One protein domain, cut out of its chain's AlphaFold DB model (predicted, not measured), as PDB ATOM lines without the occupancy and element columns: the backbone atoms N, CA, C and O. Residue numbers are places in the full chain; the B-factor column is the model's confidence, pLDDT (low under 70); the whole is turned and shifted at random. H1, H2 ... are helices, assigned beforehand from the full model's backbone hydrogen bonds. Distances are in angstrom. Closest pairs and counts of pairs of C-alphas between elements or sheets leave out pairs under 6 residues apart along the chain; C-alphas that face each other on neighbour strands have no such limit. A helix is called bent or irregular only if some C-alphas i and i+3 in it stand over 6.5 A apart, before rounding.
ATOM      1  N   GLY A 128     -22.917  35.659  28.076       92.06
ATOM      2  CA  GLY A 128     -23.544  36.388  26.967       92.06
ATOM      3  C   GLY A 128     -24.071  37.769  27.372       92.06
ATOM      4  O   GLY A 128     -23.756  38.758  26.720       92.06
ATOM      5  N   ALA A 129     -24.763  37.846  28.512       91.94
ATOM      6  CA  ALA A 129     -25.313  39.097  29.037       91.94
ATOM      7  C   ALA A 129     -24.235  40.117  29.448       91.94
ATOM      8  O   ALA A 129     -24.499  41.310  29.537       91.94
ATOM      9  N   CYS A 130     -23.008  39.666  29.719       92.25
ATOM     10  CA  CYS A 130     -21.905  40.535  30.118       92.25
ATOM     11  C   CYS A 130     -21.047  40.960  28.920       92.25
ATOM     12  O   CYS A 130     -20.571  42.096  28.882       92.25
ATOM     13  N   VAL A 131     -20.834  40.063  27.947       91.50
ATOM     14  CA  VAL A 131     -19.880  40.299  26.849       91.50
ATOM     15  C   VAL A 131     -20.294  41.410  25.892       91.50
ATOM     16  O   VAL A 131     -19.437  42.046  25.279       91.50
ATOM     17  N   GLU A 132     -21.590  41.702  25.809       86.44
ATOM     18  CA  GLU A 132     -22.111  42.777  24.964       86.44
ATOM     19  C   GLU A 132     -21.567  44.152  25.371       86.44
ATOM     20  O   GLU A 132     -21.264  44.970  24.503       86.44
ATOM     21  N   CYS A 133     -21.342  44.391  26.668       90.31
ATOM     22  CA  CYS A 133     -20.846  45.673  27.179       90.31
ATOM     23  C   CYS A 133     -19.419  45.607  27.744       90.31
ATOM     24  O   CYS A 133     -18.685  46.587  27.659       90.31
ATOM     25  N   HIS A 134     -18.987  44.464  28.286       91.50
ATOM     26  CA  HIS A 134     -17.693  44.320  28.972       91.50
ATOM     27  C   HIS A 134     -16.573  43.761  28.076       91.50
ATOM     28  O   HIS A 134     -15.679  43.045  28.547       91.50
ATOM     29  N   HIS A 135     -16.629  44.007  26.766       90.38
ATOM     30  CA  HIS A 135     -15.616  43.543  25.807       90.38
ATOM     31  C   HIS A 135     -14.425  44.499  25.672       90.38
ATOM     32  O   HIS A 135     -13.310  44.041  25.400       90.38
ATOM     33  N   GLU A 136     -14.641  45.797  25.895       89.69
ATOM     34  CA  GLU A 136     -13.586  46.808  25.859       89.69
ATOM     35  C   GLU A 136     -12.808  46.878  27.184       89.69
ATOM     36  O   GLU A 136     -13.371  46.614  28.253       89.69
ATOM     37  N   PRO A 137     -11.511  47.233  27.150       88.31
ATOM     38  CA  PRO A 137     -10.721  47.443  28.356       88.31
ATOM     39  C   PRO A 137     -11.270  48.583  29.217       88.31
ATOM     40  O   PRO A 137     -11.751  49.600  28.715       88.31
ATOM     41  N   THR A 138     -11.160  48.436  30.536       79.06
ATOM     42  CA  THR A 138     -11.648  49.427  31.503       79.06
ATOM     43  C   THR A 138     -10.504  49.924  32.383       79.06
ATOM     44  O   THR A 138      -9.651  49.163  32.841       79.06
ATOM     45  N   GLY A 139     -10.455  51.235  32.629       78.12
ATOM     46  CA  GLY A 139      -9.430  51.841  33.482       78.12
ATOM     47  C   GLY A 139      -7.999  51.555  33.008       78.12
ATOM     48  O   GLY A 139      -7.582  52.040  31.963       78.12
ATOM     49  N   LYS A 140      -7.233  50.816  33.822       78.12
ATOM     50  CA  LYS A 140      -5.800  50.532  33.610       78.12
ATOM     51  C   LYS A 140      -5.509  49.157  32.990       78.12
ATOM     52  O   LYS A 140      -4.339  48.805  32.869       78.12
ATOM     53  N   PHE A 141      -6.533  48.354  32.701       83.75
ATOM     54  CA  PHE A 141      -6.348  46.991  32.197       83.75
ATOM     55  C   PHE A 141      -6.201  46.982  30.681       83.75
ATOM     56  O   PHE A 141      -6.781  47.810  29.989       83.75
ATOM     57  N   GLU A 142      -5.421  46.030  30.174       84.62
ATOM     58  CA  GLU A 142      -5.146  45.886  28.739       84.62
ATOM     59  C   GLU A 142      -6.288  45.190  27.986       84.62
ATOM     60  O   GLU A 142      -6.436  45.365  26.780       84.62
ATOM     61  N   LEU A 143      -7.105  44.407  28.695       89.25
ATOM     62  CA  LEU A 143      -8.208  43.623  28.148       89.25
ATOM     63  C   LEU A 143      -9.511  43.948  28.884       89.25
ATOM     64  O   LEU A 143      -9.507  44.197  30.090       89.25
ATOM     65  N   GLY A 144     -10.634  43.900  28.164       91.38
ATOM     66  CA  GLY A 144     -11.963  43.899  28.776       91.38
ATOM     67  C   GLY A 144     -12.248  42.596  29.525       91.38
ATOM     68  O   GLY A 144     -11.659  41.553  29.220       91.38
ATOM     69  N   ALA A 145     -13.183  42.637  30.478       91.19
ATOM     70  CA  ALA A 145     -13.523  41.497  31.339       91.19
ATOM     71  C   ALA A 145     -13.880  40.233  30.545       91.19
ATOM     72  O   ALA A 145     -13.485  39.127  30.912       91.19
ATOM     73  N   SER A 146     -14.562  40.412  29.415       91.75
ATOM     74  CA  SER A 146     -14.957  39.323  28.517       91.75
ATOM     75  C   SER A 146     -13.760  38.560  27.971       91.75
ATOM     76  O   SER A 146     -13.743  37.335  28.013       91.75
ATOM     77  N   ARG A 147     -12.731  39.281  27.506       92.75
ATOM     78  CA  ARG A 147     -11.516  38.670  26.953       92.75
ATOM     79  C   ARG A 147     -10.676  38.020  28.044       92.75
ATOM     80  O   ARG A 147     -10.129  36.946  27.823       92.75
ATOM     81  N   VAL A 148     -10.602  38.640  29.225       93.12
ATOM     82  CA  VAL A 148      -9.936  38.035  30.389       93.12
ATOM     83  C   VAL A 148     -10.590  36.699  30.740       93.12
ATOM     84  O   VAL A 148      -9.893  35.699  30.881       93.12
ATOM     85  N   TRP A 149     -11.922  36.651  30.818       93.88
ATOM     86  CA  TRP A 149     -12.653  35.409  31.068       93.88
ATOM     87  C   TRP A 149     -12.464  34.379  29.945       93.88
ATOM     88  O   TRP A 149     -12.117  33.231  30.227       93.88
ATOM     89  N   GLU A 150     -12.651  34.780  28.686       92.81
ATOM     90  CA  GLU A 150     -12.578  33.892  27.522       92.81
ATOM     91  C   GLU A 150     -11.210  33.205  27.420       92.81
ATOM     92  O   GLU A 150     -11.140  32.000  27.169       92.81
ATOM     93  N   HIS A 151     -10.129  33.942  27.687       91.56
ATOM     94  CA  HIS A 151      -8.761  33.427  27.647       91.56
ATOM     95  C   HIS A 151      -8.323  32.689  28.922       91.56
ATOM     96  O   HIS A 151      -7.254  32.077  28.928       91.56
ATOM     97  N   HIS A 152      -9.126  32.701  29.990       91.75
ATOM     98  CA  HIS A 152      -8.807  32.003  31.233       91.75
ATOM     99  C   HIS A 152      -9.388  30.582  31.269       91.75
ATOM    100  O   HIS A 152     -10.385  30.261  30.628       91.75
ATOM    101  N   VAL A 153      -8.817  29.714  32.110       92.56
ATOM    102  CA  VAL A 153      -9.254  28.311  32.256       92.56
ATOM    103  C   VAL A 153     -10.698  28.145  32.755       92.56
ATOM    104  O   VAL A 153     -11.281  27.078  32.582       92.56
ATOM    105  N   HIS A 154     -11.298  29.194  33.327       94.44
ATOM    106  CA  HIS A 154     -12.670  29.171  33.846       94.44
ATOM    107  C   HIS A 154     -13.710  29.000  32.724       94.44
ATOM    108  O   HIS A 154     -14.618  28.178  32.859       94.44
ATOM    109  N   SER A 155     -13.520  29.657  31.573       95.50
ATOM    110  CA  SER A 155     -14.394  29.508  30.394       95.50
ATOM    111  C   SER A 155     -14.348  28.098  29.782       95.50
ATOM    112  O   SER A 155     -15.224  27.698  29.011       95.50
ATOM    113  N   ALA A 156     -13.303  27.329  30.105       95.88
ATOM    114  CA  ALA A 156     -13.074  25.965  29.643       95.88
ATOM    115  C   ALA A 156     -13.308  24.909  30.737       95.88
ATOM    116  O   ALA A 156     -13.042  23.725  30.499       95.88
ATOM    117  N   ALA A 157     -13.794  25.306  31.918       96.50
ATOM    118  CA  ALA A 157     -13.917  24.419  33.071       96.50
ATOM    119  C   ALA A 157     -14.785  23.193  32.747       96.50
ATOM    120  O   ALA A 157     -14.286  22.069  32.811       96.50
ATOM    121  N   TYR A 158     -16.026  23.374  32.288       97.75
ATOM    122  CA  TYR A 158     -16.900  22.256  31.914       97.75
ATOM    123  C   TYR A 158     -16.317  21.382  30.795       97.75
ATOM    124  O   TYR A 158     -16.259  20.161  30.918       97.75
ATOM    125  N   ARG A 159     -15.764  21.997  29.740       96.19
ATOM    126  CA  ARG A 159     -15.108  21.260  28.642       96.19
ATOM    127  C   ARG A 159     -13.941  20.396  29.124       96.19
ATOM    128  O   ARG A 159     -13.621  19.391  28.496       96.19
ATOM    129  N   THR A 160     -13.304  20.754  30.239       95.62
ATOM    130  CA  THR A 160     -12.241  19.936  30.836       95.62
ATOM    131  C   THR A 160     -12.779  18.602  31.352       95.62
ATOM    132  O   THR A 160     -12.074  17.603  31.228       95.62
ATOM    133  N   LEU A 161     -14.025  18.537  31.832       96.19
ATOM    134  CA  LEU A 161     -14.664  17.285  32.265       96.19
ATOM    135  C   LEU A 161     -14.908  16.322  31.099       96.19
ATOM    136  O   LEU A 161     -14.844  15.109  31.261       96.19
ATOM    137  N   GLN A 162     -15.093  16.858  29.894       94.88
ATOM    138  CA  GLN A 162     -15.349  16.069  28.688       94.88
ATOM    139  C   GLN A 162     -14.078  15.449  28.080       94.88
ATOM    140  O   GLN A 162     -14.176  14.603  27.186       94.88
ATOM    141  N   ARG A 163     -12.884  15.851  28.542       95.12
ATOM    142  CA  ARG A 163     -11.601  15.354  28.022       95.12
ATOM    143  C   ARG A 163     -11.367  13.897  28.411       95.12
ATOM    144  O   ARG A 163     -11.613  13.502  29.546       95.12
ATOM    145  N   ASP A 164     -10.753  13.134  27.509       94.06
ATOM    146  CA  ASP A 164     -10.414  11.724  27.751       94.06
ATOM    147  C   ASP A 164      -9.477  11.532  28.946       94.06
ATOM    148  O   ASP A 164      -9.599  10.554  29.678       94.06
ATOM    149  N   TYR A 165      -8.577  12.489  29.187       91.06
ATOM    150  CA  TYR A 165      -7.741  12.508  30.388       91.06
ATOM    151  C   TYR A 165      -8.581  12.537  31.674       91.06
ATOM    152  O   TYR A 165      -8.329  11.769  32.599       91.06
ATOM    153  N   THR A 166      -9.609  13.384  31.718       92.75
ATOM    154  CA  THR A 166     -10.480  13.522  32.890       92.75
ATOM    155  C   THR A 166     -11.368  12.296  33.065       92.75
ATOM    156  O   THR A 166     -11.519  11.822  34.184       92.75
ATOM    157  N   LYS A 167     -11.865  11.709  31.967       92.06
ATOM    158  CA  LYS A 167     -12.594  10.429  32.002       92.06
ATOM    159  C   LYS A 167     -11.733   9.293  32.565       92.06
ATOM    160  O   LYS A 167     -12.213   8.508  33.371       92.06
ATOM    161  N   GLN A 168     -10.446   9.234  32.210       90.25
ATOM    162  CA  GLN A 168      -9.517   8.244  32.774       90.25
ATOM    163  C   GLN A 168      -9.254   8.450  34.271       90.25
ATOM    164  O   GLN A 168      -9.020   7.479  34.987       90.25
ATOM    165  N   ILE A 169      -9.262   9.697  34.751       90.75
ATOM    166  CA  ILE A 169      -9.185   9.984  36.190       90.75
ATOM    167  C   ILE A 169     -10.479   9.557  36.877       90.75
ATOM    168  O   ILE A 169     -10.411   8.872  37.892       90.75
ATOM    169  N   ALA A 170     -11.633   9.916  36.311       90.50
ATOM    170  CA  ALA A 170     -12.953   9.594  36.845       90.50
ATOM    171  C   ALA A 170     -13.162   8.079  37.007       90.50
ATOM    172  O   ALA A 170     -13.576   7.636  38.068       90.50
ATOM    173  N   GLN A 171     -12.705   7.270  36.043       87.44
ATOM    174  CA  GLN A 171     -12.698   5.801  36.140       87.44
ATOM    175  C   GLN A 171     -11.913   5.241  37.339       87.44
ATOM    176  O   GLN A 171     -12.087   4.082  37.705       87.44
ATOM    177  N   ARG A 172     -11.005   6.031  37.923       88.06
ATOM    178  CA  ARG A 172     -10.239   5.675  39.127       88.06
ATOM    179  C   ARG A 172     -10.817   6.314  40.385       88.06
ATOM    180  O   ARG A 172     -10.259   6.096  41.453       88.06
ATOM    181  N   MET A 173     -11.858   7.132  40.263       85.94
ATOM    182  CA  MET A 173     -12.595   7.709  41.380       85.94
ATOM    183  C   MET A 173     -13.753   6.792  41.788       85.94
ATOM    184  O   MET A 173     -14.264   6.017  40.978       85.94
ATOM    185  N   ARG A 174     -14.203   6.888  43.042       81.69
ATOM    186  CA  ARG A 174     -15.326   6.091  43.543       81.69
ATOM    187  C   ARG A 174     -16.615   6.555  42.893       81.69
ATOM    188  O   ARG A 174     -17.050   7.683  43.119       81.69
ATOM    189  N   ASN A 175     -17.256   5.659  42.155       82.31
ATOM    190  CA  ASN A 175     -18.594   5.863  41.606       82.31
ATOM    191  C   ASN A 175     -18.715   7.086  40.674       82.31
ATOM    192  O   ASN A 175     -19.797   7.656  40.606       82.31
ATOM    193  N   VAL A 176     -17.640   7.531  40.004       88.38
ATOM    194  CA  VAL A 176     -17.682   8.645  39.031       88.38
ATOM    195  C   VAL A 176     -17.498   8.090  37.616       88.38
ATOM    196  O   VAL A 176     -16.386   8.035  37.095       88.38
ATOM    197  N   ASP A 177     -18.591   7.683  36.974       86.56
ATOM    198  CA  ASP A 177     -18.531   7.125  35.613       86.56
ATOM    199  C   ASP A 177     -18.445   8.216  34.536       86.56
ATOM    200  O   ASP A 177     -17.662   8.115  33.587       86.56
ATOM    201  N   ASP A 178     -19.237   9.281  34.691       93.31
ATOM    202  CA  ASP A 178     -19.287  10.411  33.766       93.31
ATOM    203  C   ASP A 178     -19.059  11.735  34.507       93.31
ATOM    204  O   ASP A 178     -20.007  12.330  35.028       93.31
ATOM    205  N   PRO A 179     -17.818  12.250  34.538       95.00
ATOM    206  CA  PRO A 179     -17.510  13.471  35.271       95.00
ATOM    207  C   PRO A 179     -18.248  14.699  34.720       95.00
ATOM    208  O   PRO A 179     -18.411  15.665  35.454       95.00
ATOM    209  N   ALA A 180     -18.708  14.692  33.461       95.44
ATOM    210  CA  ALA A 180     -19.454  15.815  32.887       95.44
ATOM    211  C   ALA A 180     -20.910  15.888  33.380       95.44
ATOM    212  O   ALA A 180     -21.538  16.932  33.236       95.44
ATOM    213  N   ASN A 181     -21.429  14.812  33.977       94.06
ATOM    214  CA  ASN A 181     -22.778  14.751  34.545       94.06
ATOM    215  C   ASN A 181     -22.780  14.431  36.050       94.06
ATOM    216  O   ASN A 181     -23.822  14.518  36.699       94.06
ATOM    217  N   ASP A 182     -21.624  14.103  36.629       94.81
ATOM    218  CA  ASP A 182     -21.483  13.871  38.060       94.81
ATOM    219  C   ASP A 182     -21.447  15.186  38.840       94.81
ATOM    220  O   ASP A 182     -20.585  16.049  38.641       94.81
ATOM    221  N   TRP A 183     -22.372  15.329  39.783       94.50
ATOM    222  CA  TRP A 183     -22.529  16.541  40.573       94.50
ATOM    223  C   TRP A 183     -21.271  16.938  41.354       94.50
ATOM    224  O   TRP A 183     -21.032  18.134  41.550       94.50
ATOM    225  N   ARG A 184     -20.450  15.960  41.771       92.50
ATOM    226  CA  ARG A 184     -19.203  16.201  42.516       92.50
ATOM    227  C   ARG A 184     -18.214  17.006  41.681       92.50
ATOM    228  O   ARG A 184     -17.444  17.789  42.234       92.50
ATOM    229  N   CYS A 185     -18.267  16.851  40.360       94.88
ATOM    230  CA  CYS A 185     -17.441  17.574  39.403       94.88
ATOM    231  C   CYS A 185     -18.145  18.832  38.884       94.88
ATOM    232  O   CYS A 185     -17.574  19.925  38.909       94.88
ATOM    233  N   VAL A 186     -19.391  18.693  38.424       96.44
ATOM    234  CA  VAL A 186     -20.110  19.755  37.707       96.44
ATOM    235  C   VAL A 186     -20.280  20.999  38.572       96.44
ATOM    236  O   VAL A 186     -20.096  22.105  38.071       96.44
ATOM    237  N   LYS A 187     -20.501  20.852  39.883       95.81
ATOM    238  CA  LYS A 187     -20.687  21.996  40.785       95.81
ATOM    239  C   LYS A 187     -19.550  23.022  40.796       95.81
ATOM    240  O   LYS A 187     -19.804  24.200  41.030       95.81
ATOM    241  N   CYS A 188     -18.322  22.587  40.510       96.25
ATOM    242  CA  CYS A 188     -17.140  23.449  40.432       96.25
ATOM    243  C   CYS A 188     -16.801  23.870  38.994       96.25
ATOM    244  O   CYS A 188     -15.960  24.743  38.788       96.25
ATOM    245  N   HIS A 189     -17.403  23.221  37.998       97.00
ATOM    246  CA  HIS A 189     -17.040  23.350  36.586       97.00
ATOM    247  C   HIS A 189     -18.089  24.084  35.743       97.00
ATOM    248  O   HIS A 189     -17.827  24.360  34.569       97.00
ATOM    249  N   VAL A 190     -19.236  24.431  36.329       97.38
ATOM    250  CA  VAL A 190     -20.277  25.267  35.717       97.38
ATOM    251  C   VAL A 190     -20.663  26.411  36.653       97.38
ATOM    252  O   VAL A 190     -20.220  26.482  37.797       97.38
ATOM    253  N   THR A 191     -21.493  27.323  36.156       96.69
ATOM    254  CA  THR A 191     -21.784  28.587  36.843       96.69
ATOM    255  C   THR A 191     -22.818  28.486  37.969       96.69
ATOM    256  O   THR A 191     -22.759  29.257  38.921       96.69
ATOM    257  N   ALA A 192     -23.796  27.589  37.851       96.88
ATOM    258  CA  ALA A 192     -24.992  27.597  38.700       96.88
ATOM    259  C   ALA A 192     -25.620  26.199  38.813       96.88
ATOM    260  O   ALA A 192     -26.831  26.031  38.698       96.88
ATOM    261  N   PHE A 193     -24.788  25.173  39.001       97.12
ATOM    262  CA  PHE A 193     -25.284  23.817  39.220       97.12
ATOM    263  C   PHE A 193     -26.153  23.773  40.482       97.12
ATOM    264  O   PHE A 193     -25.791  24.360  41.502       97.12
ATOM    265  N   GLY A 194     -27.278  23.063  40.420       95.38
ATOM    266  CA  GLY A 194     -28.233  22.979  41.529       95.38
ATOM    267  C   GLY A 194     -29.161  24.193  41.673       95.38
ATOM    268  O   GLY A 194     -30.000  24.198  42.572       95.38
ATOM    269  N   ALA A 195     -29.056  25.203  40.798       96.31
ATOM    270  CA  ALA A 195     -30.061  26.258  40.701       96.31
ATOM    271  C   ALA A 195     -31.420  25.686  40.265       96.31
ATOM    272  O   ALA A 195     -31.480  24.766  39.449       96.31
ATOM    273  N   ASP A 196     -32.509  26.268  40.772       95.56
ATOM    274  CA  ASP A 196     -33.851  25.984  40.262       95.56
ATOM    275  C   ASP A 196     -33.968  26.415  38.792       95.56
ATOM    276  O   ASP A 196     -33.387  27.426  38.391       95.56
ATOM    277  N   GLU A 197     -34.751  25.692  37.987       94.81
ATOM    278  CA  GLU A 197     -34.946  26.029  36.570       94.81
ATOM    279  C   GLU A 197     -35.470  27.464  36.381       94.81
ATOM    280  O   GLU A 197     -35.099  28.139  35.423       94.81
ATOM    281  N   SER A 198     -36.269  27.990  37.318       95.62
ATOM    282  CA  SER A 198     -36.745  29.379  37.279       95.62
ATOM    283  C   SER A 198     -35.634  30.417  37.493       95.62
ATOM    284  O   SER A 198     -35.801  31.570  37.078       95.62
ATOM    285  N   GLN A 199     -34.504  30.017  38.087       96.94
ATOM    286  CA  GLN A 199     -33.297  30.827  38.266       96.94
ATOM    287  C   GLN A 199     -32.315  30.708  37.091       96.94
ATOM    288  O   GLN A 199     -31.252  31.326  37.127       96.94
ATOM    289  N   LEU A 200     -32.640  29.955  36.041       97.56
ATOM    290  CA  LEU A 200     -31.824  29.865  34.834       97.56
ATOM    291  C   LEU A 200     -32.532  30.596  33.690       97.56
ATOM    292  O   LEU A 200     -33.702  30.355  33.392       97.56
ATOM    293  N   ALA A 201     -31.844  31.540  33.049       96.56
ATOM    294  CA  ALA A 201     -32.356  32.145  31.826       96.56
ATOM    295  C   ALA A 201     -32.204  31.176  30.646       96.56
ATOM    296  O   ALA A 201     -31.360  30.285  30.656       96.56
ATOM    297  N   THR A 202     -32.958  31.396  29.569       95.81
ATOM    298  CA  THR A 202     -32.864  30.575  28.347       95.81
ATOM    299  C   THR A 202     -31.492  30.636  27.668       95.81
ATOM    300  O   THR A 202     -31.181  29.776  26.851       95.81
ATOM    301  N   SER A 203     -30.685  31.657  27.968       94.56
ATOM    302  CA  SER A 203     -29.317  31.840  27.465       94.56
ATOM    303  C   SER A 203     -28.246  31.098  28.275       94.56
ATOM    304  O   SER A 203     -27.095  31.017  27.835       94.56
ATOM    305  N   TYR A 204     -28.602  30.581  29.454       96.50
ATOM    306  CA  TYR A 204     -27.685  29.867  30.331       96.50
ATOM    307  C   TYR A 204     -27.325  28.494  29.757       96.50
ATOM    308  O   TYR A 204     -28.192  27.756  29.290       96.50
ATOM    309  N   SER A 205     -26.047  28.124  29.833       95.19
ATOM    310  CA  SER A 205     -25.572  26.812  29.391       95.19
ATOM    311  C   SER A 205     -24.340  26.372  30.189       95.19
ATOM    312  O   SER A 205     -23.436  27.161  30.469       95.19
ATOM    313  N   HIS A 206     -24.278  25.084  30.538       94.25
ATOM    314  CA  HIS A 206     -23.126  24.496  31.231       94.25
ATOM    315  C   HIS A 206     -21.849  24.527  30.377       94.25
ATOM    316  O   HIS A 206     -20.746  24.633  30.910       94.25
ATOM    317  N   GLU A 207     -21.979  24.510  29.050       94.50
ATOM    318  CA  GLU A 207     -20.876  24.540  28.081       94.50
ATOM    319  C   GLU A 207     -20.023  25.814  28.170       94.50
ATOM    320  O   GLU A 207     -18.862  25.822  27.737       94.50
ATOM    321  N   GLN A 208     -20.582  26.866  28.769       93.44
ATOM    322  CA  GLN A 208     -19.919  28.138  29.050       93.44
ATOM    323  C   GLN A 208     -18.979  28.051  30.270       93.44
ATOM    324  O   GLN A 208     -18.204  28.971  30.519       93.44
ATOM    325  N   GLY A 209     -18.997  26.942  31.017       96.44
ATOM    326  CA  GLY A 209     -18.118  26.707  32.158       96.44
ATOM    327  C   GLY A 209     -18.405  27.630  33.343       96.44
ATOM    328  O   GLY A 209     -19.558  27.937  33.664       96.44
ATOM    329  N   VAL A 210     -17.338  28.058  34.015       97.19
ATOM    330  CA  VAL A 210     -17.391  29.031  35.112       97.19
ATOM    331  C   VAL A 210     -17.409  30.431  34.498       97.19
ATOM    332  O   VAL A 210     -16.413  30.870  33.922       97.19
ATOM    333  N   SER A 211     -18.552  31.113  34.579       95.50
ATOM    334  CA  SER A 211     -18.778  32.446  34.012       95.50
ATOM    335  C   SER A 211     -18.522  33.564  35.032       95.50
ATOM    336  O   SER A 211     -18.227  33.313  36.205       95.50
ATOM    337  N   CYS A 212     -18.682  34.814  34.587       94.75
ATOM    338  CA  CYS A 212     -18.645  36.009  35.432       94.75
ATOM    339  C   CYS A 212     -19.550  35.892  36.672       94.75
ATOM    340  O   CYS A 212     -19.206  36.403  37.737       94.75
ATOM    341  N   GLU A 213     -20.677  35.189  36.552       96.12
ATOM    342  CA  GLU A 213     -21.722  35.108  37.576       96.12
ATOM    343  C   GLU A 213     -21.346  34.202  38.765       96.12
ATOM    344  O   GLU A 213     -21.948  34.306  39.834       96.12
ATOM    345  N   VAL A 214     -20.299  33.372  38.651       95.62
ATOM    346  CA  VAL A 214     -19.739  32.650  39.815       95.62
ATOM    347  C   VAL A 214     -19.099  33.624  40.796       95.62
ATOM    348  O   VAL A 214     -19.245  33.458  42.007       95.62
ATOM    349  N   CYS A 215     -18.424  34.649  40.273       92.62
ATOM    350  CA  CYS A 215     -17.765  35.691  41.054       92.62
ATOM    351  C   CYS A 215     -18.739  36.812  41.422       92.62
ATOM    352  O   CYS A 215     -18.811  37.180  42.592       92.62
ATOM    353  N   HIS A 216     -19.504  37.305  40.444       93.62
ATOM    354  CA  HIS A 216     -20.341  38.504  40.551       93.62
ATOM    355  C   HIS A 216     -21.828  38.231  40.788       93.62
ATOM    356  O   HIS A 216     -22.586  39.184  40.905       93.62
ATOM    357  N   GLY A 217     -22.252  36.974  40.925       95.75
ATOM    358  CA  GLY A 217     -23.655  36.621  41.150       95.75
ATOM    359  C   GLY A 217     -24.518  36.649  39.875       95.75
ATOM    360  O   GLY A 217     -24.015  36.949  38.795       95.75
ATOM    361  N   PRO A 218     -25.806  36.276  39.976       97.25
ATOM    362  CA  PRO A 218     -26.733  36.204  38.845       97.25
ATOM    363  C   PRO A 218     -27.059  37.590  38.280       97.25
ATOM    364  O   PRO A 218     -27.403  38.506  39.027       97.25
ATOM    365  N   SER A 219     -27.002  37.728  36.956       96.25
ATOM    366  CA  SER A 219     -27.024  39.032  36.282       96.25
ATOM    367  C   SER A 219     -28.394  39.583  35.895       96.25
ATOM    368  O   SER A 219     -28.461  40.720  35.433       96.25
ATOM    369  N   SER A 220     -29.488  38.839  36.092       96.38
ATOM    370  CA  SER A 220     -30.803  39.194  35.524       96.38
ATOM    371  C   SER A 220     -31.340  40.582  35.875       96.38
ATOM    372  O   SER A 220     -32.158  41.106  35.133       96.38
ATOM    373  N   GLU A 221     -30.933  41.163  37.004       95.44
ATOM    374  CA  GLU A 221     -31.411  42.484  37.441       95.44
ATOM    375  C   GLU A 221     -30.350  43.584  37.301       95.44
ATOM    376  O   GLU A 221     -30.666  44.750  37.520       95.44
ATOM    377  N   TYR A 222     -29.102  43.241  36.958       94.81
ATOM    378  CA  TYR A 222     -28.030  44.227  36.805       94.81
ATOM    379  C   TYR A 222     -27.430  44.300  35.397       94.81
ATOM    380  O   TYR A 222     -26.773  45.291  35.096       94.81
ATOM    381  N   ALA A 223     -27.646  43.307  34.527       92.69
ATOM    382  CA  ALA A 223     -27.067  43.285  33.180       92.69
ATOM    383  C   ALA A 223     -27.468  44.510  32.336       92.69
ATOM    384  O   ALA A 223     -26.625  45.065  31.638       92.69
ATOM    385  N   ASP A 224     -28.715  44.972  32.478       90.06
ATOM    386  CA  ASP A 224     -29.298  46.047  31.662       90.06
ATOM    387  C   ASP A 224     -29.284  47.433  32.334       90.06
ATOM    388  O   ASP A 224     -29.870  48.392  31.827       90.06
ATOM    389  N   VAL A 225     -28.647  47.564  33.500       91.31
ATOM    390  CA  VAL A 225     -28.569  48.829  34.250       91.31
ATOM    391  C   VAL A 225     -27.131  49.152  34.629       91.31
ATOM    392  O   VAL A 225     -26.257  48.287  34.613       91.31
ATOM    393  N   ASP A 226     -26.870  50.406  35.003       89.69
ATOM    394  CA  ASP A 226     -25.574  50.760  35.580       89.69
ATOM    395  C   ASP A 226     -25.356  49.981  36.886       89.69
ATOM    396  O   ASP A 226     -26.155  50.036  37.822       89.69
ATOM    397  N   HIS A 227     -24.259  49.236  36.924       90.88
ATOM    398  CA  HIS A 227     -23.808  48.429  38.052       90.88
ATOM    399  C   HIS A 227     -22.319  48.667  38.343       90.88
ATOM    400  O   HIS A 227     -21.647  47.839  38.967       90.88
ATOM    401  N   GLY A 228     -21.791  49.813  37.904       86.38
ATOM    402  CA  GLY A 228     -20.433  50.236  38.211       86.38
ATOM    403  C   GLY A 228     -20.221  50.540  39.704       86.38
ATOM    404  O   GLY A 228     -21.174  50.631  40.481       86.38
ATOM    405  N   PRO A 229     -18.967  50.752  40.146       80.31
ATOM    406  CA  PRO A 229     -18.628  50.974  41.557       80.31
ATOM    407  C   PRO A 229     -19.370  52.118  42.260       80.31
ATOM    408  O   PRO A 229     -19.500  52.097  43.481       80.31
ATOM    409  N   SER A 230     -19.852  53.110  41.507       82.00
ATOM    410  CA  SER A 230     -20.634  54.245  42.012       82.00
ATOM    411  C   SER A 230     -22.047  53.875  42.462       82.00
ATOM    412  O   SER A 230     -22.676  54.649  43.184       82.00
ATOM    413  N   VAL A 231     -22.559  52.711  42.063       87.38
ATOM    414  CA  VAL A 231     -23.893  52.244  42.441       87.38
ATOM    415  C   VAL A 231     -23.796  51.526  43.789       87.38
ATOM    416  O   VAL A 231     -23.158  50.483  43.924       87.38
ATOM    417  N   ALA A 232     -24.397  52.100  44.832       84.12
ATOM    418  CA  ALA A 232     -24.252  51.588  46.198       84.12
ATOM    419  C   ALA A 232     -25.069  50.309  46.463       84.12
ATOM    420  O   ALA A 232     -24.668  49.474  47.264       84.12
ATOM    421  N   ASN A 233     -26.207  50.130  45.786       88.00
ATOM    422  CA  ASN A 233     -27.179  49.064  46.056       88.00
ATOM    423  C   ASN A 233     -27.073  47.861  45.100       88.00
ATOM    424  O   ASN A 233     -28.044  47.123  44.941       88.00
ATOM    425  N   ARG A 234     -25.912  47.640  44.472       90.81
ATOM    426  CA  ARG A 234     -25.679  46.550  43.502       90.81
ATOM    427  C   ARG A 234     -26.059  45.170  44.035       90.81
ATOM    428  O   ARG A 234     -26.700  44.395  43.333       90.81
ATOM    429  N   GLU A 235     -25.757  44.900  45.302       92.12
ATOM    430  CA  GLU A 235     -26.087  43.628  45.959       92.12
ATOM    431  C   GLU A 235     -27.600  43.335  45.979       92.12
ATOM    432  O   GLU A 235     -28.010  42.181  45.872       92.12
ATOM    433  N   SER A 236     -28.458  44.366  45.997       93.56
ATOM    434  CA  SER A 236     -29.923  44.195  45.935       93.56
ATOM    435  C   SER A 236     -30.446  43.690  44.580       93.56
ATOM    436  O   SER A 236     -31.605  43.275  44.478       93.56
ATOM    437  N   MET A 237     -29.585  43.699  43.557       94.44
ATOM    438  CA  MET A 237     -29.838  43.211  42.199       94.44
ATOM    439  C   MET A 237     -29.189  41.837  41.948       94.44
ATOM    440  O   MET A 237     -29.133  41.382  40.812       94.44
ATOM    441  N   GLY A 238     -28.666  41.180  42.989       93.88
ATOM    442  CA  GLY A 238     -27.975  39.893  42.872       93.88
ATOM    443  C   GLY A 238     -26.469  40.000  42.622       93.88
ATOM    444  O   GLY A 238     -25.795  38.974  42.597       93.88
ATOM    445  N   PHE A 239     -25.917  41.214  42.497       94.62
ATOM    446  CA  PHE A 239     -24.485  41.418  42.274       94.62
ATOM    447  C   PHE A 239     -23.661  41.108  43.532       94.62
ATOM    448  O   PHE A 239     -23.925  41.655  44.598       94.62
ATOM    449  N   ARG A 240     -22.601  40.313  43.421       92.19
ATOM    450  CA  ARG A 240     -21.628  40.098  44.498       92.19
ATOM    451  C   ARG A 240     -20.434  41.036  44.338       92.19
ATOM    452  O   ARG A 240     -19.741  41.024  43.318       92.19
ATOM    453  N   ILE A 241     -20.176  41.822  45.378       87.31
ATOM    454  CA  ILE A 241     -18.990  42.674  45.488       87.31
ATOM    455  C   ILE A 241     -17.859  41.839  46.094       87.31
ATOM    456  O   ILE A 241     -18.058  41.219  47.130       87.31
ATOM    457  N   LEU A 242     -16.682  41.832  45.462       83.94
ATOM    458  CA  LEU A 242     -15.488  41.159  45.983       83.94
ATOM    459  C   LEU A 242     -14.570  42.198  46.627       83.94
ATOM    460  O   LEU A 242     -13.815  42.867  45.923       83.94
ATOM    461  N   LYS A 243     -14.656  42.363  47.948       76.94
ATOM    462  CA  LYS A 243     -14.084  43.527  48.650       76.94
ATOM    463  C   LYS A 243     -12.576  43.423  48.853       76.94
ATOM    464  O   LYS A 243     -11.884  44.441  48.802       76.94
ATOM    465  N   ASP A 244     -12.067  42.211  49.060       77.31
ATOM    466  CA  ASP A 244     -10.662  41.950  49.379       77.31
ATOM    467  C   ASP A 244     -10.203  40.531  48.970       77.31
ATOM    468  O   ASP A 244     -10.938  39.761  48.339       77.31
ATOM    469  N   LEU A 245      -8.930  40.215  49.246       79.69
ATOM    470  CA  LEU A 245      -8.349  38.893  48.983       79.69
ATOM    471  C   LEU A 245      -8.909  37.792  49.901       79.69
ATOM    472  O   LEU A 245      -9.132  36.700  49.377       79.69
ATOM    473  N   PRO A 246      -9.156  38.009  51.208       82.94
ATOM    474  CA  PRO A 246      -9.822  37.025  52.061       82.94
ATOM    475  C   PRO A 246     -11.192  36.565  51.544       82.94
ATOM    476  O   PRO A 246     -11.391  35.364  51.380       82.94
ATOM    477  N   GLU A 247     -12.101  37.478  51.192       83.25
ATOM    478  CA  GLU A 247     -13.426  37.117  50.655       83.25
ATOM    479  C   GLU A 247     -13.296  36.361  49.320       83.25
ATOM    480  O   GLU A 247     -13.964  35.354  49.069       83.25
ATOM    481  N   ARG A 248     -12.347  36.775  48.468       86.44
ATOM    482  CA  ARG A 248     -12.037  36.039  47.235       86.44
ATOM    483  C   ARG A 248     -11.449  34.655  47.522       86.44
ATOM    484  O   ARG A 248     -11.741  33.719  46.777       86.44
ATOM    485  N   ARG A 249     -10.634  34.499  48.572       88.44
ATOM    486  CA  ARG A 249     -10.060  33.210  48.980       88.44
ATOM    487  C   ARG A 249     -11.169  32.214  49.255       88.44
ATOM    488  O   ARG A 249     -11.119  31.131  48.687       88.44
ATOM    489  N   GLU A 250     -12.153  32.597  50.064       88.94
ATOM    490  CA  GLU A 250     -13.290  31.744  50.424       88.94
ATOM    491  C   GLU A 250     -14.000  31.223  49.169       88.94
ATOM    492  O   GLU A 250     -14.179  30.014  49.009       88.94
ATOM    493  N   ILE A 251     -14.273  32.117  48.216       90.69
ATOM    494  CA  ILE A 251     -14.886  31.774  46.929       90.69
ATOM    495  C   ILE A 251     -13.994  30.831  46.117       90.69
ATOM    496  O   ILE A 251     -14.449  29.769  45.696       90.69
ATOM    497  N   CYS A 252     -12.719  31.163  45.906       90.56
ATOM    498  CA  CYS A 252     -11.826  30.338  45.091       90.56
ATOM    499  C   CYS A 252     -11.613  28.948  45.708       90.56
ATOM    500  O   CYS A 252     -11.677  27.944  45.002       90.56
ATOM    501  N   THR A 253     -11.392  28.864  47.023       91.12
ATOM    502  CA  THR A 253     -11.142  27.589  47.713       91.12
ATOM    503  C   THR A 253     -12.400  26.750  47.907       91.12
ATOM    504  O   THR A 253     -12.288  25.573  48.237       91.12
ATOM    505  N   SER A 254     -13.591  27.290  47.637       90.88
ATOM    506  CA  SER A 254     -14.815  26.482  47.588       90.88
ATOM    507  C   SER A 254     -14.803  25.455  46.441       90.88
ATOM    508  O   SER A 254     -15.379  24.379  46.578       90.88
ATOM    509  N   CYS A 255     -14.062  25.738  45.361       92.25
ATOM    510  CA  CYS A 255     -13.862  24.831  44.225       92.25
ATOM    511  C   CYS A 255     -12.417  24.310  44.121       92.25
ATOM    512  O   CYS A 255     -12.184  23.161  43.746       92.25
ATOM    513  N   HIS A 256     -11.428  25.145  44.452       91.94
ATOM    514  CA  HIS A 256     -10.007  24.800  44.416       91.94
ATOM    515  C   HIS A 256      -9.543  24.257  45.771       91.94
ATOM    516  O   HIS A 256      -8.858  24.943  46.533       91.94
ATOM    517  N   ASN A 257      -9.936  23.020  46.073       88.81
ATOM    518  CA  ASN A 257      -9.627  22.344  47.332       88.81
ATOM    519  C   ASN A 257      -9.346  20.847  47.143       88.81
ATOM    520  O   ASN A 257      -9.378  20.312  46.036       88.81
ATOM    521  N   ALA A 258      -9.070  20.169  48.257       86.12
ATOM    522  CA  ALA A 258      -8.657  18.773  48.268       86.12
ATOM    523  C   ALA A 258      -9.745  17.762  47.858       86.12
ATOM    524  O   ALA A 258      -9.410  16.599  47.652       86.12
ATOM    525  N   ALA A 259     -11.004  18.182  47.686       84.69
ATOM    526  CA  ALA A 259     -12.048  17.328  47.122       84.69
ATOM    527  C   ALA A 259     -11.887  17.135  45.598       84.69
ATOM    528  O   ALA A 259     -12.512  16.251  45.016       84.69
ATOM    529  N   SER A 260     -11.029  17.924  44.935       88.62
ATOM    530  CA  SER A 260     -10.659  17.696  43.537       88.62
ATOM    531  C   SER A 260      -9.421  16.787  43.430       88.62
ATOM    532  O   SER A 260      -8.365  17.120  43.979       88.62
ATOM    533  N   PRO A 261      -9.480  15.687  42.651       86.75
ATOM    534  CA  PRO A 261      -8.363  14.746  42.485       86.75
ATOM    535  C   PRO A 261      -7.151  15.362  41.772       86.75
ATOM    536  O   PRO A 261      -6.053  14.810  41.808       86.75
ATOM    537  N   THR A 262      -7.345  16.495  41.097       87.94
ATOM    538  CA  THR A 262      -6.306  17.215  40.353       87.94
ATOM    539  C   THR A 262      -5.987  18.566  40.977       87.94
ATOM    540  O   THR A 262      -5.388  19.414  40.314       87.94
ATOM    541  N   TYR A 263      -6.413  18.810  42.219       88.56
ATOM    542  CA  TYR A 263      -6.135  20.074  42.883       88.56
ATOM    543  C   TYR A 263      -4.632  20.290  43.063       88.56
ATOM    544  O   TYR A 263      -3.906  19.449  43.597       88.56
ATOM    545  N   VAL A 264      -4.185  21.469  42.639       81.75
ATOM    546  CA  VAL A 264      -2.830  21.967  42.847       81.75
ATOM    547  C   VAL A 264      -2.933  23.249  43.671       81.75
ATOM    548  O   VAL A 264      -3.679  24.152  43.278       81.75
ATOM    549  N   PRO A 265      -2.205  23.361  44.797       81.50
ATOM    550  CA  PRO A 265      -2.135  24.605  45.550       81.50
ATOM    551  C   PRO A 265      -1.681  25.763  44.664       81.50
ATOM    552  O   PRO A 265      -0.755  25.622  43.866       81.50
ATOM    553  N   PHE A 266      -2.313  26.920  44.830       81.69
ATOM    554  CA  PHE A 266      -2.073  28.085  43.989       81.69
ATOM    555  C   PHE A 266      -1.800  29.342  44.812       81.69
ATOM    556  O   PHE A 266      -2.208  29.465  45.969       81.69
ATOM    557  N   ASN A 267      -1.105  30.301  44.198       83.88
ATOM    558  CA  ASN A 267      -0.930  31.624  44.778       83.88
ATOM    559  C   ASN A 267      -2.155  32.479  44.440       83.88
ATOM    560  O   ASN A 267      -2.285  32.968  43.318       83.88
ATOM    561  N   LEU A 268      -3.040  32.664  45.421       83.81
ATOM    562  CA  LEU A 268      -4.275  33.435  45.271       83.81
ATOM    563  C   LEU A 268      -4.036  34.846  44.726       83.81
ATOM    564  O   LEU A 268      -4.833  35.331  43.927       83.81
ATOM    565  N   ARG A 269      -2.952  35.503  45.148       81.75
ATOM    566  CA  ARG A 269      -2.644  36.877  44.753       81.75
ATOM    567  C   ARG A 269      -2.239  36.969  43.289       81.75
ATOM    568  O   ARG A 269      -2.686  37.887  42.612       81.75
ATOM    569  N   GLU A 270      -1.430  36.029  42.806       81.94
ATOM    570  CA  GLU A 270      -1.053  35.980  41.386       81.94
ATOM    571  C   GLU A 270      -2.245  35.573  40.514       81.94
ATOM    572  O   GLU A 270      -2.577  36.296  39.583       81.94
ATOM    573  N   PHE A 271      -2.998  34.533  40.889       84.94
ATOM    574  CA  PHE A 271      -4.225  34.168  40.164       84.94
ATOM    575  C   PHE A 271      -5.236  35.320  40.109       84.94
ATOM    576  O   PHE A 271      -5.862  35.561  39.084       84.94
ATOM    577  N   SER A 272      -5.368  36.072  41.206       84.88
ATOM    578  CA  SER A 272      -6.223  37.259  41.274       84.88
ATOM    579  C   SER A 272      -5.793  38.381  40.337       84.88
ATOM    580  O   SER A 272      -6.652  39.160  39.927       84.88
ATOM    581  N   ARG A 273      -4.494  38.480  40.026       82.25
ATOM    582  CA  ARG A 273      -3.944  39.443  39.065       82.25
ATOM    583  C   ARG A 273      -4.211  39.008  37.632       82.25
ATOM    584  O   ARG A 273      -4.607  39.851  36.838       82.25
ATOM    585  N   ASP A 274      -4.066  37.719  37.335       83.62
ATOM    586  CA  ASP A 274      -4.300  37.167  35.994       83.62
ATOM    587  C   ASP A 274      -5.751  37.359  35.533       83.62
ATOM    588  O   ASP A 274      -6.013  37.562  34.349       83.62
ATOM    589  N   ILE A 275      -6.698  37.344  36.476       86.69
ATOM    590  CA  ILE A 275      -8.113  37.609  36.202       86.69
ATOM    591  C   ILE A 275      -8.535  39.044  36.524       86.69
ATOM    592  O   ILE A 275      -9.730  39.323  36.536       86.69
ATOM    593  N   ALA A 276      -7.618  39.964  36.831       85.31
ATOM    594  CA  ALA A 276      -7.985  41.336  37.161       85.31
ATOM    595  C   ALA A 276      -8.425  42.098  35.902       85.31
ATOM    596  O   ALA A 276      -7.681  42.208  34.932       85.31
ATOM    597  N   HIS A 277      -9.641  42.637  35.933       86.94
ATOM    598  CA  HIS A 277     -10.262  43.311  34.786       86.94
ATOM    599  C   HIS A 277     -11.115  44.520  35.186       86.94
ATOM    600  O   HIS A 277     -11.874  45.044  34.374       86.94
ATOM    601  N   TRP A 278     -11.023  44.944  36.450       74.94
ATOM    602  CA  TRP A 278     -11.684  46.141  36.955       74.94
ATOM    603  C   TRP A 278     -10.951  46.708  38.178       74.94
ATOM    604  O   TRP A 278     -10.348  45.963  38.952       74.94
ATOM    605  N   VAL A 279     -10.954  48.038  38.326       66.38
ATOM    606  CA  VAL A 279     -10.366  48.726  39.484       66.38
ATOM    607  C   VAL A 279     -11.505  49.056  40.435       66.38
ATOM    608  O   VAL A 279     -12.278  49.979  40.173       66.38
ATOM    609  N   ASP A 280     -11.623  48.326  41.541       57.69
ATOM    610  CA  ASP A 280     -12.474  48.794  42.632       57.69
ATOM    611  C   ASP A 280     -11.806  49.993  43.311       57.69
ATOM    612  O   ASP A 280     -10.586  50.034  43.492       57.69
ATOM    613  N   GLN A 281     -12.595  50.994  43.714       52.31
ATOM    614  CA  GLN A 281     -12.079  52.251  44.287       52.31
ATOM    615  C   GLN A 281     -11.326  52.073  45.631       52.31
ATOM    616  O   GLN A 281     -10.831  53.043  46.205       52.31
ATOM    617  N   GLY A 282     -11.174  50.830  46.101       54.75
ATOM    618  CA  GLY A 282     -10.354  50.399  47.233       54.75
ATOM    619  C   GLY A 282      -9.017  49.739  46.866       54.75
ATOM    620  O   GLY A 282      -8.417  49.136  47.744       54.75
ATOM    621  N   ASP A 283      -8.519  49.854  45.629       55.03
ATOM    622  CA  ASP A 283      -7.330  49.156  45.079       55.03
ATOM    623  C   ASP A 283      -6.067  49.171  45.982       55.03
ATOM    624  O   ASP A 283      -5.254  48.248  45.969       55.03
ATOM    625  N   ARG A 284      -5.922  50.205  46.831       52.97
ATOM    626  CA  ARG A 284      -4.852  50.297  47.844       52.97
ATOM    627  C   ARG A 284      -4.995  49.241  48.942       52.97
ATOM    628  O   ARG A 284      -3.985  48.731  49.389       52.97
ATOM    629  N   HIS A 285      -6.221  48.932  49.364       53.88
ATOM    630  CA  HIS A 285      -6.554  47.924  50.374       53.88
ATOM    631  C   HIS A 285      -6.618  46.517  49.770       53.88
ATOM    632  O   HIS A 285      -6.196  45.568  50.419       53.88
ATOM    633  N   TYR A 286      -7.045  46.395  48.506       57.53
ATOM    634  CA  TYR A 286      -7.232  45.105  47.831       57.53
ATOM    635  C   TYR A 286      -5.949  44.255  47.771       57.53
ATOM    636  O   TYR A 286      -5.980  43.046  47.971       57.53
ATOM    637  N   TYR A 287      -4.795  44.896  47.543       59.53
ATOM    638  CA  TYR A 287      -3.484  44.235  47.488       59.53
ATOM    639  C   TYR A 287      -2.530  44.620  48.632       59.53
ATOM    640  O   TYR A 287      -1.382  44.152  48.619       59.53
ATOM    641  N   ALA A 288      -2.968  45.455  49.588       55.69
ATOM    642  CA  ALA A 288      -2.186  45.811  50.784       55.69
ATOM    643  C   ALA A 288      -2.066  44.659  51.787       55.69
ATOM    644  O   ALA A 288      -1.200  44.702  52.655       55.69
TER     645      ALA A 288
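AT A GLANCE: This is residues 128 to 288 of the 585 residues of an uncharacterized protein of Myxococcales bacterium (UniProt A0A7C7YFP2). Short helices are strung on long loops with few contacts between them: the longest, H8, runs along one side, H2, H3 and H4 follow one another in a row along the other with H4 turned across its end, and little H6 lies between the two sides near the middle. H5 packs alongside H3 with its end near the end of H8, H9 bridges from H8 toward H2, and H7 and H10 lie at the periphery. The printed part has 161 residues with ten named helices, H1 to H10 in chain order, and no named strand; the class is all helix, though under half of the residues, 65, are in named elements. It is compact, with a radius of gyration of the C-alphas of 16.6 A and spans of 49 by 37 by 25 A.

IN THESE COORDINATES: H8, residues 245 to 255, is 15.8 A long, from C-alpha 245 at (-8.349, 38.893, 48.983) to C-alpha 255 at (-13.862, 24.831, 44.225). H9 is residues 268 to 274, 10.0 A, and H10 residues 283 to 286. H1, residues 128 to 131, begins at C-alpha 128 at (-23.544, 36.388, 26.967). H2, residues 145 to 151, is 10.1 A long; H3, residues 153 to 161, 12.3 A; H4, residues 164 to 170, 9.7 A; H5, residues 183 to 189, 9.6 A. H6 is residues 212 to 216 and H7 residues 234 to 237. H3 is irregular: C-alphas 155 and 158 are 7.8 A apart.

HOW THE PARTS SIT: H8 and H9 only just touch, with 3 pairs of C-alphas within 8 A, the closest those of Arg 249 and Leu 268 at 6.9 A, about perpendicular at 90 degrees. H8 is close to but not clearly touching H5 (Cys 255 and Cys 188, closest C-alphas, 5.2 A), H6 (Ile 251 and Cys 215, 7.6 A) and H10 (Leu 245 and Tyr 286, 6.4 A). H3 and H5 touch, their closest C-alphas those of Tyr 158 and His 189, 4.8 A, at a shallow tilt of 28 degrees, opposite ways. H4 is close to but not clearly touching H3, with Thr 160 and Thr 166 the closest C-alphas at 7.0 A. H1 and H2 only just touch, with 3 pairs of C-alphas within 8 A, the closest those of Val 131 and Ser 146 at 5.3 A. H7 touches no helix, and H3 and H8 are apart. Every O i to N i+4 pair is within hydrogen-bond range in H2, H4, H6 and H9, against 2 of 5 in H3, with 5 of 6 O i to N i+3 pairs, 2 of 3 in H5 and 6 of 7 in H8; H1, H7 and H10 are too short for such a pair.

THE WHOLE: The two C-alphas farthest apart, those of Arg 172 and Ser 230, are 49.8 A apart. The printed part has no cut. The links H1 to H2, H4 to H5, H5 to H6, H6 to H7 and H8 to H9 are long. Mean pLDDT of the printed part is 88.4; residues 279 to 288 are under 70.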